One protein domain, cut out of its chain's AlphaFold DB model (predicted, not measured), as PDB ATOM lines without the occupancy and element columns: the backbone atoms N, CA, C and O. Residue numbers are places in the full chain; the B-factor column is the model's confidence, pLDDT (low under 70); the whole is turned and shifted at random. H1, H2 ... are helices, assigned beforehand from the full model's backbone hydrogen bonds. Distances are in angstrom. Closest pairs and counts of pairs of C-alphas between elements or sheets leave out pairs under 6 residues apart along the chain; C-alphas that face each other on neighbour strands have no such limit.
ATOM      1  N   GLU A 505     143.991 175.047 133.432       92.31
ATOM      2  CA  GLU A 505     143.666 176.422 133.818       92.31
ATOM      3  C   GLU A 505     144.003 176.712 135.292       92.31
ATOM      4  O   GLU A 505     144.578 177.755 135.599       92.31
ATOM      5  N   GLY A 506     143.683 175.794 136.211       92.94
ATOM      6  CA  GLY A 506     144.045 175.915 137.627       92.94
ATOM      7  C   GLY A 506     145.560 175.959 137.842       92.94
ATOM      8  O   GLY A 506     146.053 176.799 138.595       92.94
ATOM      9  N   VAL A 507     146.304 175.121 137.113       94.25
ATOM     10  CA  VAL A 507     147.774 175.119 137.093       94.25
ATOM     11  C   VAL A 507     148.322 176.476 136.643       94.25
ATOM     12  O   VAL A 507     149.164 177.058 137.329       94.25
ATOM     13  N   LEU A 508     147.816 177.021 135.532       94.62
ATOM     14  CA  LEU A 508     148.237 178.329 135.020       94.62
ATOM     15  C   LEU A 508     147.935 179.461 136.009       94.62
ATOM     16  O   LEU A 508     148.814 180.278 136.282       94.62
ATOM     17  N   LYS A 509     146.734 179.476 136.599       95.12
ATOM     18  CA  LYS A 509     146.345 180.479 137.602       95.12
ATOM     19  C   LYS A 509     147.199 180.403 138.866       95.12
ATOM     20  O   LYS A 509     147.428 181.425 139.508       95.12
ATOM     21  N   TYR A 510     147.654 179.215 139.255       94.50
ATOM     22  CA  TYR A 510     148.585 179.082 140.371       94.50
ATOM     23  C   TYR A 510     149.973 179.615 140.037       94.50
ATOM     24  O   TYR A 510     150.566 180.281 140.876       94.50
ATOM     25  N   ILE A 511     150.484 179.361 138.827       94.50
ATOM     26  CA  ILE A 511     151.762 179.935 138.386       94.50
ATOM     27  C   ILE A 511     151.678 181.463 138.394       94.50
ATOM     28  O   ILE A 511     152.575 182.112 138.916       94.50
ATOM     29  N   GLU A 512     150.588 182.035 137.880       94.88
ATOM     30  CA  GLU A 512     150.345 183.483 137.919       94.88
ATOM     31  C   GLU A 512     150.343 184.022 139.349       94.88
ATOM     32  O   GLU A 512     151.073 184.959 139.656       94.88
ATOM     33  N   TYR A 513     149.589 183.374 140.238       94.06
ATOM     34  CA  TYR A 513     149.562 183.722 141.656       94.06
ATOM     35  C   TYR A 513     150.946 183.614 142.312       94.06
ATOM     36  O   TYR A 513     151.347 184.479 143.088       94.06
ATOM     37  N   PHE A 514     151.701 182.559 141.995       92.88
ATOM     38  CA  PHE A 514     153.054 182.365 142.497       92.88
ATOM     39  C   PHE A 514     153.987 183.478 142.012       92.88
ATOM     40  O   PHE A 514     154.780 183.982 142.806       92.88
ATOM     41  N   MET A 515     153.893 183.872 140.738       93.31
ATOM     42  CA  MET A 515     154.676 184.976 140.186       93.31
ATOM     43  C   MET A 515     154.340 186.296 140.880       93.31
ATOM     44  O   MET A 515     155.254 187.027 141.241       93.31
ATOM     45  N   GLU A 516     153.056 186.574 141.104       93.50
ATOM     46  CA  GLU A 516     152.580 187.789 141.773       93.50
ATOM     47  C   GLU A 516     153.096 187.880 143.215       93.50
ATOM     48  O   GLU A 516     153.753 188.847 143.579       93.50
ATOM     49  N   VAL A 517     152.886 186.840 144.027       90.88
ATOM     50  CA  VAL A 517     153.267 186.833 145.454       90.88
ATOM     51  C   VAL A 517     154.789 186.882 145.674       90.88
ATOM     52  O   VAL A 517     155.266 187.234 146.761       90.88
ATOM     53  N   ASN A 518     155.573 186.487 144.674       90.12
ATOM     54  CA  ASN A 518     157.030 186.463 144.759       90.12
ATOM     55  C   ASN A 518     157.721 187.576 143.964       90.12
ATOM     56  O   ASN A 518     158.948 187.570 143.932       90.12
ATOM     57  N   ASP A 519     156.973 188.505 143.366       92.69
ATOM     58  CA  ASP A 519     157.510 189.583 142.522       92.69
ATOM     59  C   ASP A 519     158.335 189.060 141.324       92.69
ATOM     60  O   ASP A 519     159.346 189.634 140.927       92.69
ATOM     61  N   LEU A 520     157.896 187.945 140.725       92.12
ATOM     62  CA  LEU A 520     158.568 187.239 139.622       92.12
ATOM     63  C   LEU A 520     157.869 187.452 138.268       92.12
ATOM     64  O   LEU A 520     157.935 186.594 137.387       92.12
ATOM     65  N   SER A 521     157.162 188.570 138.091       89.69
ATOM     66  CA  SER A 521     156.343 188.840 136.896       89.69
ATOM     67  C   SER A 521     157.144 188.847 135.585       89.69
ATOM     68  O   SER A 521     156.602 188.514 134.531       89.69
ATOM     69  N   THR A 522     158.435 189.176 135.649       89.31
ATOM     70  CA  THR A 522     159.356 189.261 134.506       89.31
ATOM     71  C   THR A 522     160.306 188.066 134.390       89.31
ATOM     72  O   THR A 522     161.167 188.053 133.509       89.31
ATOM     73  N   GLU A 523     160.163 187.048 135.246       94.00
ATOM     74  CA  GLU A 523     161.098 185.926 135.292       94.00
ATOM     75  C   GLU A 523     160.959 185.035 134.050       94.00
ATOM     76  O   GLU A 523     160.020 184.242 133.910       94.00
ATOM     77  N   SER A 524     161.923 185.174 133.135       92.81
ATOM     78  CA  SER A 524     161.883 184.574 131.796       92.81
ATOM     79  C   SER A 524     161.688 183.057 131.817       92.81
ATOM     80  O   SER A 524     161.019 182.505 130.942       92.81
ATOM     81  N   ASN A 525     162.217 182.374 132.833       91.44
ATOM     82  CA  ASN A 525     162.070 180.934 132.967       91.44
ATOM     83  C   ASN A 525     160.640 180.532 133.357       91.44
ATOM     84  O   ASN A 525     160.054 179.645 132.740       91.44
ATOM     85  N   ILE A 526     160.011 181.208 134.320       91.75
ATOM     86  CA  ILE A 526     158.616 180.890 134.665       91.75
ATOM     87  C   ILE A 526     157.685 181.208 133.487       91.75
ATOM     88  O   ILE A 526     156.754 180.448 133.216       91.75
ATOM     89  N   ILE A 527     157.970 182.271 132.728       92.81
ATOM     90  CA  ILE A 527     157.229 182.593 131.500       92.81
ATOM     91  C   ILE A 527     157.332 181.441 130.487       92.81
ATOM     92  O   ILE A 527     156.308 180.996 129.970       92.81
ATOM     93  N   LYS A 528     158.531 180.889 130.254       90.69
ATOM     94  CA  LYS A 528     158.713 179.700 129.398       90.69
ATOM     95  C   LYS A 528     157.926 178.492 129.908       90.69
ATOM     96  O   LYS A 528     157.252 177.840 129.117       90.69
ATOM     97  N   LEU A 529     157.959 178.212 131.216       90.38
ATOM     98  CA  LEU A 529     157.167 177.131 131.815       90.38
ATOM     99  C   LEU A 529     155.667 177.331 131.549       90.38
ATOM    100  O   LEU A 529     154.968 176.390 131.174       90.38
ATOM    101  N   LYS A 530     155.173 178.562 131.709       92.38
ATOM    102  CA  LYS A 530     153.777 178.915 131.444       92.38
ATOM    103  C   LYS A 530     153.402 178.646 129.985       92.38
ATOM    104  O   LYS A 530     152.347 178.071 129.737       92.38
ATOM    105  N   GLU A 531     154.263 179.001 129.033       90.94
ATOM    106  CA  GLU A 531     154.050 178.710 127.607       90.94
ATOM    107  C   GLU A 531     154.085 177.203 127.302       90.94
ATOM    108  O   GLU A 531     153.260 176.707 126.535       90.94
ATOM    109  N   VAL A 532     154.971 176.437 127.944       87.69
ATOM    110  CA  VAL A 532     154.979 174.965 127.841       87.69
ATOM    111  C   VAL A 532     153.655 174.366 128.323       87.69
ATOM    112  O   VAL A 532     153.135 173.445 127.692       87.69
ATOM    113  N   ILE A 533     153.090 174.899 129.411       87.44
ATOM    114  CA  ILE A 533     151.814 174.430 129.965       87.44
ATOM    115  C   ILE A 533     150.631 174.839 129.082       87.44
ATOM    116  O   ILE A 533     149.769 174.008 128.822       87.44
ATOM    117  N   LYS A 534     150.606 176.079 128.574       88.50
ATOM    118  CA  LYS A 534     149.545 176.566 127.672       88.50
ATOM    119  C   LYS A 534     149.429 175.757 126.385       88.50
ATOM    120  O   LYS A 534     148.331 175.591 125.876       88.50
ATOM    121  N   ASN A 535     150.554 175.285 125.857       86.56
ATOM    122  CA  ASN A 535     150.589 174.516 124.616       86.56
ATOM    123  C   ASN A 535     150.303 173.014 124.829       86.56
ATOM    124  O   ASN A 535     150.602 172.225 123.937       86.56
ATOM    125  N   ASP A 536     149.838 172.605 126.021       78.31
ATOM    126  CA  ASP A 536     149.647 171.209 126.467       78.31
ATOM    127  C   ASP A 536     150.885 170.300 126.295       78.31
ATOM    128  O   ASP A 536     150.851 169.085 126.499       78.31
ATOM    129  N   ASN A 537     152.048 170.893 126.014       77.50
ATOM    130  CA  ASN A 537     153.315 170.186 125.859       77.50
ATOM    131  C   ASN A 537     153.846 169.655 127.198       77.50
ATOM    132  O   ASN A 537     154.739 168.804 127.219       77.50
ATOM    133  N   TYR A 538     153.294 170.118 128.322       76.81
ATOM    134  CA  TYR A 538     153.665 169.630 129.642       76.81
ATOM    135  C   TYR A 538     153.270 168.166 129.862       76.81
ATOM    136  O   TYR A 538     154.011 167.470 130.545       76.81
ATOM    137  N   GLU A 539     152.182 167.656 129.266       76.56
ATOM    138  CA  GLU A 539     151.809 166.240 129.425       76.56
ATOM    139  C   GLU A 539     152.863 165.319 128.795       76.56
ATOM    140  O   GLU A 539     153.138 164.224 129.286       76.56
ATOM    141  N   ARG A 540     153.545 165.789 127.744       75.25
ATOM    142  CA  ARG A 540     154.685 165.077 127.154       75.25
ATOM    143  C   ARG A 540     155.907 165.063 128.076       75.25
ATOM    144  O   ARG A 540     156.630 164.069 128.073       75.25
ATOM    145  N   LEU A 541     156.157 166.152 128.800       74.88
ATOM    146  CA  LEU A 541     157.355 166.331 129.632       74.88
ATOM    147  C   LEU A 541     157.188 165.754 131.043       74.88
ATOM    148  O   LEU A 541     158.107 165.145 131.585       74.88
ATOM    149  N   TYR A 542     156.005 165.940 131.622       76.62
ATOM    150  CA  TYR A 542     155.696 165.701 133.028       76.62
ATOM    151  C   TYR A 542     154.431 164.849 133.230       76.62
ATOM    152  O   TYR A 542     154.124 164.507 134.366       76.62
ATOM    153  N   GLY A 543     153.678 164.496 132.184       80.88
ATOM    154  CA  GLY A 543     152.403 163.791 132.345       80.88
ATOM    155  C   GLY A 543     151.366 164.617 133.114       80.88
ATOM    156  O   GLY A 543     151.250 165.826 132.934       80.88
ATOM    157  N   ASP A 544     150.626 163.958 134.000       83.44
ATOM    158  CA  ASP A 544     149.605 164.541 134.880       83.44
ATOM    159  C   ASP A 544     150.175 165.186 136.156       83.44
ATOM    160  O   ASP A 544     149.458 165.855 136.899       83.44
ATOM    161  N   ILE A 545     151.478 165.037 136.401       82.69
ATOM    162  CA  ILE A 545     152.162 165.478 137.621       82.69
ATOM    163  C   ILE A 545     151.892 166.957 137.973       82.69
ATOM    164  O   ILE A 545     151.631 167.234 139.148       82.69
ATOM    165  N   PRO A 546     151.897 167.922 137.025       88.38
ATOM    166  CA  PRO A 546     151.641 169.330 137.346       88.38
ATOM    167  C   PRO A 546     150.226 169.612 137.865       88.38
ATOM    168  O   PRO A 546     150.011 170.651 138.483       88.38
ATOM    169  N   LYS A 547     149.267 168.694 137.676       91.31
ATOM    170  CA  LYS A 547     147.898 168.818 138.212       91.31
ATOM    171  C   LYS A 547     147.846 168.661 139.739       91.31
ATOM    172  O   LYS A 547     146.803 168.881 140.352       91.31
ATOM    173  N   ARG A 548     148.975 168.306 140.365       88.94
ATOM    174  CA  ARG A 548     149.154 168.180 141.815       88.94
ATOM    175  C   ARG A 548     149.993 169.360 142.342       88.94
ATOM    176  O   ARG A 548     151.179 169.446 142.001       88.94
ATOM    177  N   PRO A 549     149.451 170.232 143.217       89.88
ATOM    178  CA  PRO A 549     150.135 171.451 143.663       89.88
ATOM    179  C   PRO A 549     151.543 171.237 144.223       89.88
ATOM    180  O   PRO A 549     152.434 172.046 143.973       89.88
ATOM    181  N   LEU A 550     151.768 170.140 144.955       85.94
ATOM    182  CA  LEU A 550     153.088 169.832 145.504       85.94
ATOM    183  C   LEU A 550     154.152 169.714 144.408       85.94
ATOM    184  O   LEU A 550     155.205 170.339 144.510       85.94
ATOM    185  N   PHE A 551     153.876 168.939 143.361       85.50
ATOM    186  CA  PHE A 551     154.827 168.740 142.273       85.50
ATOM    187  C   PHE A 551     154.923 169.961 141.364       85.50
ATOM    188  O   PHE A 551     156.012 170.293 140.910       85.50
ATOM    189  N   LEU A 552     153.813 170.665 141.141       90.31
ATOM    190  CA  LEU A 552     153.825 171.914 140.389       90.31
ATOM    191  C   LEU A 552     154.773 172.939 141.013       90.31
ATOM    192  O   LEU A 552     155.603 173.518 140.322       90.31
ATOM    193  N   ASN A 553     154.706 173.112 142.332       88.75
ATOM    194  CA  ASN A 553     155.604 174.005 143.049       88.75
ATOM    195  C   ASN A 553     157.084 173.599 142.893       88.75
ATOM    196  O   ASN A 553     157.960 174.451 142.760       88.75
ATOM    197  N   MET A 554     157.380 172.301 142.828       84.62
ATOM    198  CA  MET A 554     158.738 171.838 142.532       84.62
ATOM    199  C   MET A 554     159.181 172.155 141.109       84.62
ATOM    200  O   MET A 554     160.301 172.614 140.914       84.62
ATOM    201  N   ILE A 555     158.304 171.940 140.129       87.56
ATOM    202  CA  ILE A 555     158.578 172.265 138.727       87.56
ATOM    203  C   ILE A 555     158.839 173.767 138.583       87.56
ATOM    204  O   ILE A 555     159.780 174.154 137.895       87.56
ATOM    205  N   ILE A 556     158.080 174.618 139.278       90.50
ATOM    206  CA  ILE A 556     158.320 176.068 139.317       90.50
ATOM    207  C   ILE A 556     159.705 176.382 139.905       90.50
ATOM    208  O   ILE A 556     160.445 177.173 139.324       90.50
ATOM    209  N   ARG A 557     160.100 175.735 141.011       86.12
ATOM    210  CA  ARG A 557     161.430 175.920 141.625       86.12
ATOM    211  C   ARG A 557     162.575 175.463 140.721       86.12
ATOM    212  O   ARG A 557     163.585 176.153 140.625       86.12
ATOM    213  N   ASP A 558     162.436 174.324 140.053       84.25
ATOM    214  CA  ASP A 558     163.443 173.863 139.095       84.25
ATOM    215  C   ASP A 558     163.508 174.793 137.877       84.25
ATOM    216  O   ASP A 558     164.598 175.133 137.411       84.25
ATOM    217  N   SER A 559     162.356 175.290 137.427       87.19
ATOM    218  CA  SER A 559     162.275 176.268 136.342       87.19
ATOM    219  C   SER A 559     162.994 177.564 136.701       87.19
ATOM    220  O   SER A 559     163.780 178.050 135.896       87.19
ATOM    221  N   LEU A 560     162.814 178.079 137.922       87.94
ATOM    222  CA  LEU A 560     163.517 179.268 138.423       87.94
ATOM    223  C   LEU A 560     165.040 179.163 138.331       87.94
ATOM    224  O   LEU A 560     165.714 180.144 138.040       87.94
ATOM    225  N   ASN A 561     165.581 177.964 138.514       83.50
ATOM    226  CA  ASN A 561     167.013 177.706 138.409       83.50
ATOM    227  C   ASN A 561     167.484 177.498 136.952       83.50
ATOM    228  O   ASN A 561     168.586 176.998 136.728       83.50
ATOM    229  N   GLY A 562     166.649 177.824 135.957       77.50
ATOM    230  CA  GLY A 562     166.939 177.663 134.529       77.50
ATOM    231  C   GLY A 562     166.827 176.224 134.019       77.50
ATOM    232  O   GLY A 562     167.364 175.910 132.958       77.50
ATOM    233  N   MET A 563     166.156 175.327 134.753       68.75
ATOM    234  CA  MET A 563     166.208 173.875 134.502       68.75
ATOM    235  C   MET A 563     164.956 173.292 133.833       68.75
ATOM    236  O   MET A 563     164.662 172.114 134.004       68.75
ATOM    237  N   ILE A 564     164.233 174.095 133.047       65.31
ATOM    238  CA  ILE A 564     162.979 173.688 132.373       65.31
ATOM    239  C   ILE A 564     163.201 172.532 131.388       65.31
ATOM    240  O   ILE A 564     162.316 171.701 131.205       65.31
ATOM    241  N   GLU A 565     164.385 172.481 130.772       59.84
ATOM    242  CA  GLU A 565     164.739 171.513 129.722       59.84
ATOM    243  C   GLU A 565     165.956 170.640 130.088       59.84
ATOM    244  O   GLU A 565     166.165 169.591 129.487       59.84
ATOM    245  N   SER A 566     166.763 171.041 131.083       49.38
ATOM    246  CA  SER A 566     168.074 170.434 131.383       49.38
ATOM    247  C   SER A 566     168.071 169.385 132.504       49.38
ATOM    248  O   SER A 566     169.102 168.762 132.765       49.38
ATOM    249  N   LYS A 567     166.924 169.129 133.147       55.91
ATOM    250  CA  LYS A 567     166.749 168.017 134.093       55.91
ATOM    251  C   LYS A 567     165.651 167.078 133.610       55.91
ATOM    252  O   LYS A 567     164.474 167.421 133.618       55.91
ATOM    253  N   ASN A 568     166.045 165.859 133.236       70.56
ATOM    254  CA  ASN A 568     165.108 164.762 133.009       70.56
ATOM    255  C   ASN A 568     164.213 164.559 134.247       70.56
ATOM    256  O   ASN A 568     164.651 164.766 135.383       70.56
TER     257      ASN A 568
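What this domain is: This is residues 505 to 568 of the 716 residues of an uncharacterized protein of Flavivirga rizhaonensis (UniProt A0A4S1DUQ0). A helical hairpin, H1 and H2 side by side, is packed slantwise by H4, and the centres of these three helices make a triangle; the small helix H3 sits off the last residues of H2. The printed part has 64 residues with four named helices, in the order H1, H2, H3, H4, and no named strand: the class is all helix. It is compact, with a radius of gyration of the C-alphas of 10.6 A, and rounded, spanning 29 by 25 by 21 A.

How they stand to each other: H1, residues 505 to 517, touches H2, residues 524 to 534, at a shallow tilt of 16 degrees, opposite ways, a helical hairpin; their closest C-alphas, of Leu 508 and Lys 530, are 6.6 A apart. H4, residues 549 to 560, touches H2 with residues 556 to 560 alone, at a steep tilt of 44 degrees, opposite ways; the closest C-alphas, of Asn 525 and Ser 559, are 5.8 A apart. H1, with residues 507 to 511 alone, only just touches H4, with 3 pairs of C-alphas within 8 A, the closest those of Val 507 and Leu 552 at 7.6 A; the tilt is steep, 56 degrees, the same way. The helix packing is mostly crossed, but only just, with 1 of these 3 pairs at a shallow tilt. H3, residues 538 to 542, is close to H2 but not clearly touching, the C-alphas of Val 532 and Tyr 538 being closest at 5.8 A. H3 is apart from H1 and H4. In H1, H2, H3 and H4 every O i to N i+4 pair is within hydrogen-bond range.

Where its parts are: H1 begins at C-alpha 505 (143.666, 176.422, 133.818) and is 18.3 A long; H2 measures 15.3 A, H3 5.6 A and H4 16.4 A, ending at C-alpha 560 (163.517, 179.268, 138.423).

The domain as a whole: The C-alphas farthest apart, of Asp 519 and Arg 540, are 29.1 A apart. The printed part has no cut and no long link. Residues 563 to 567 are under pLDDT 70.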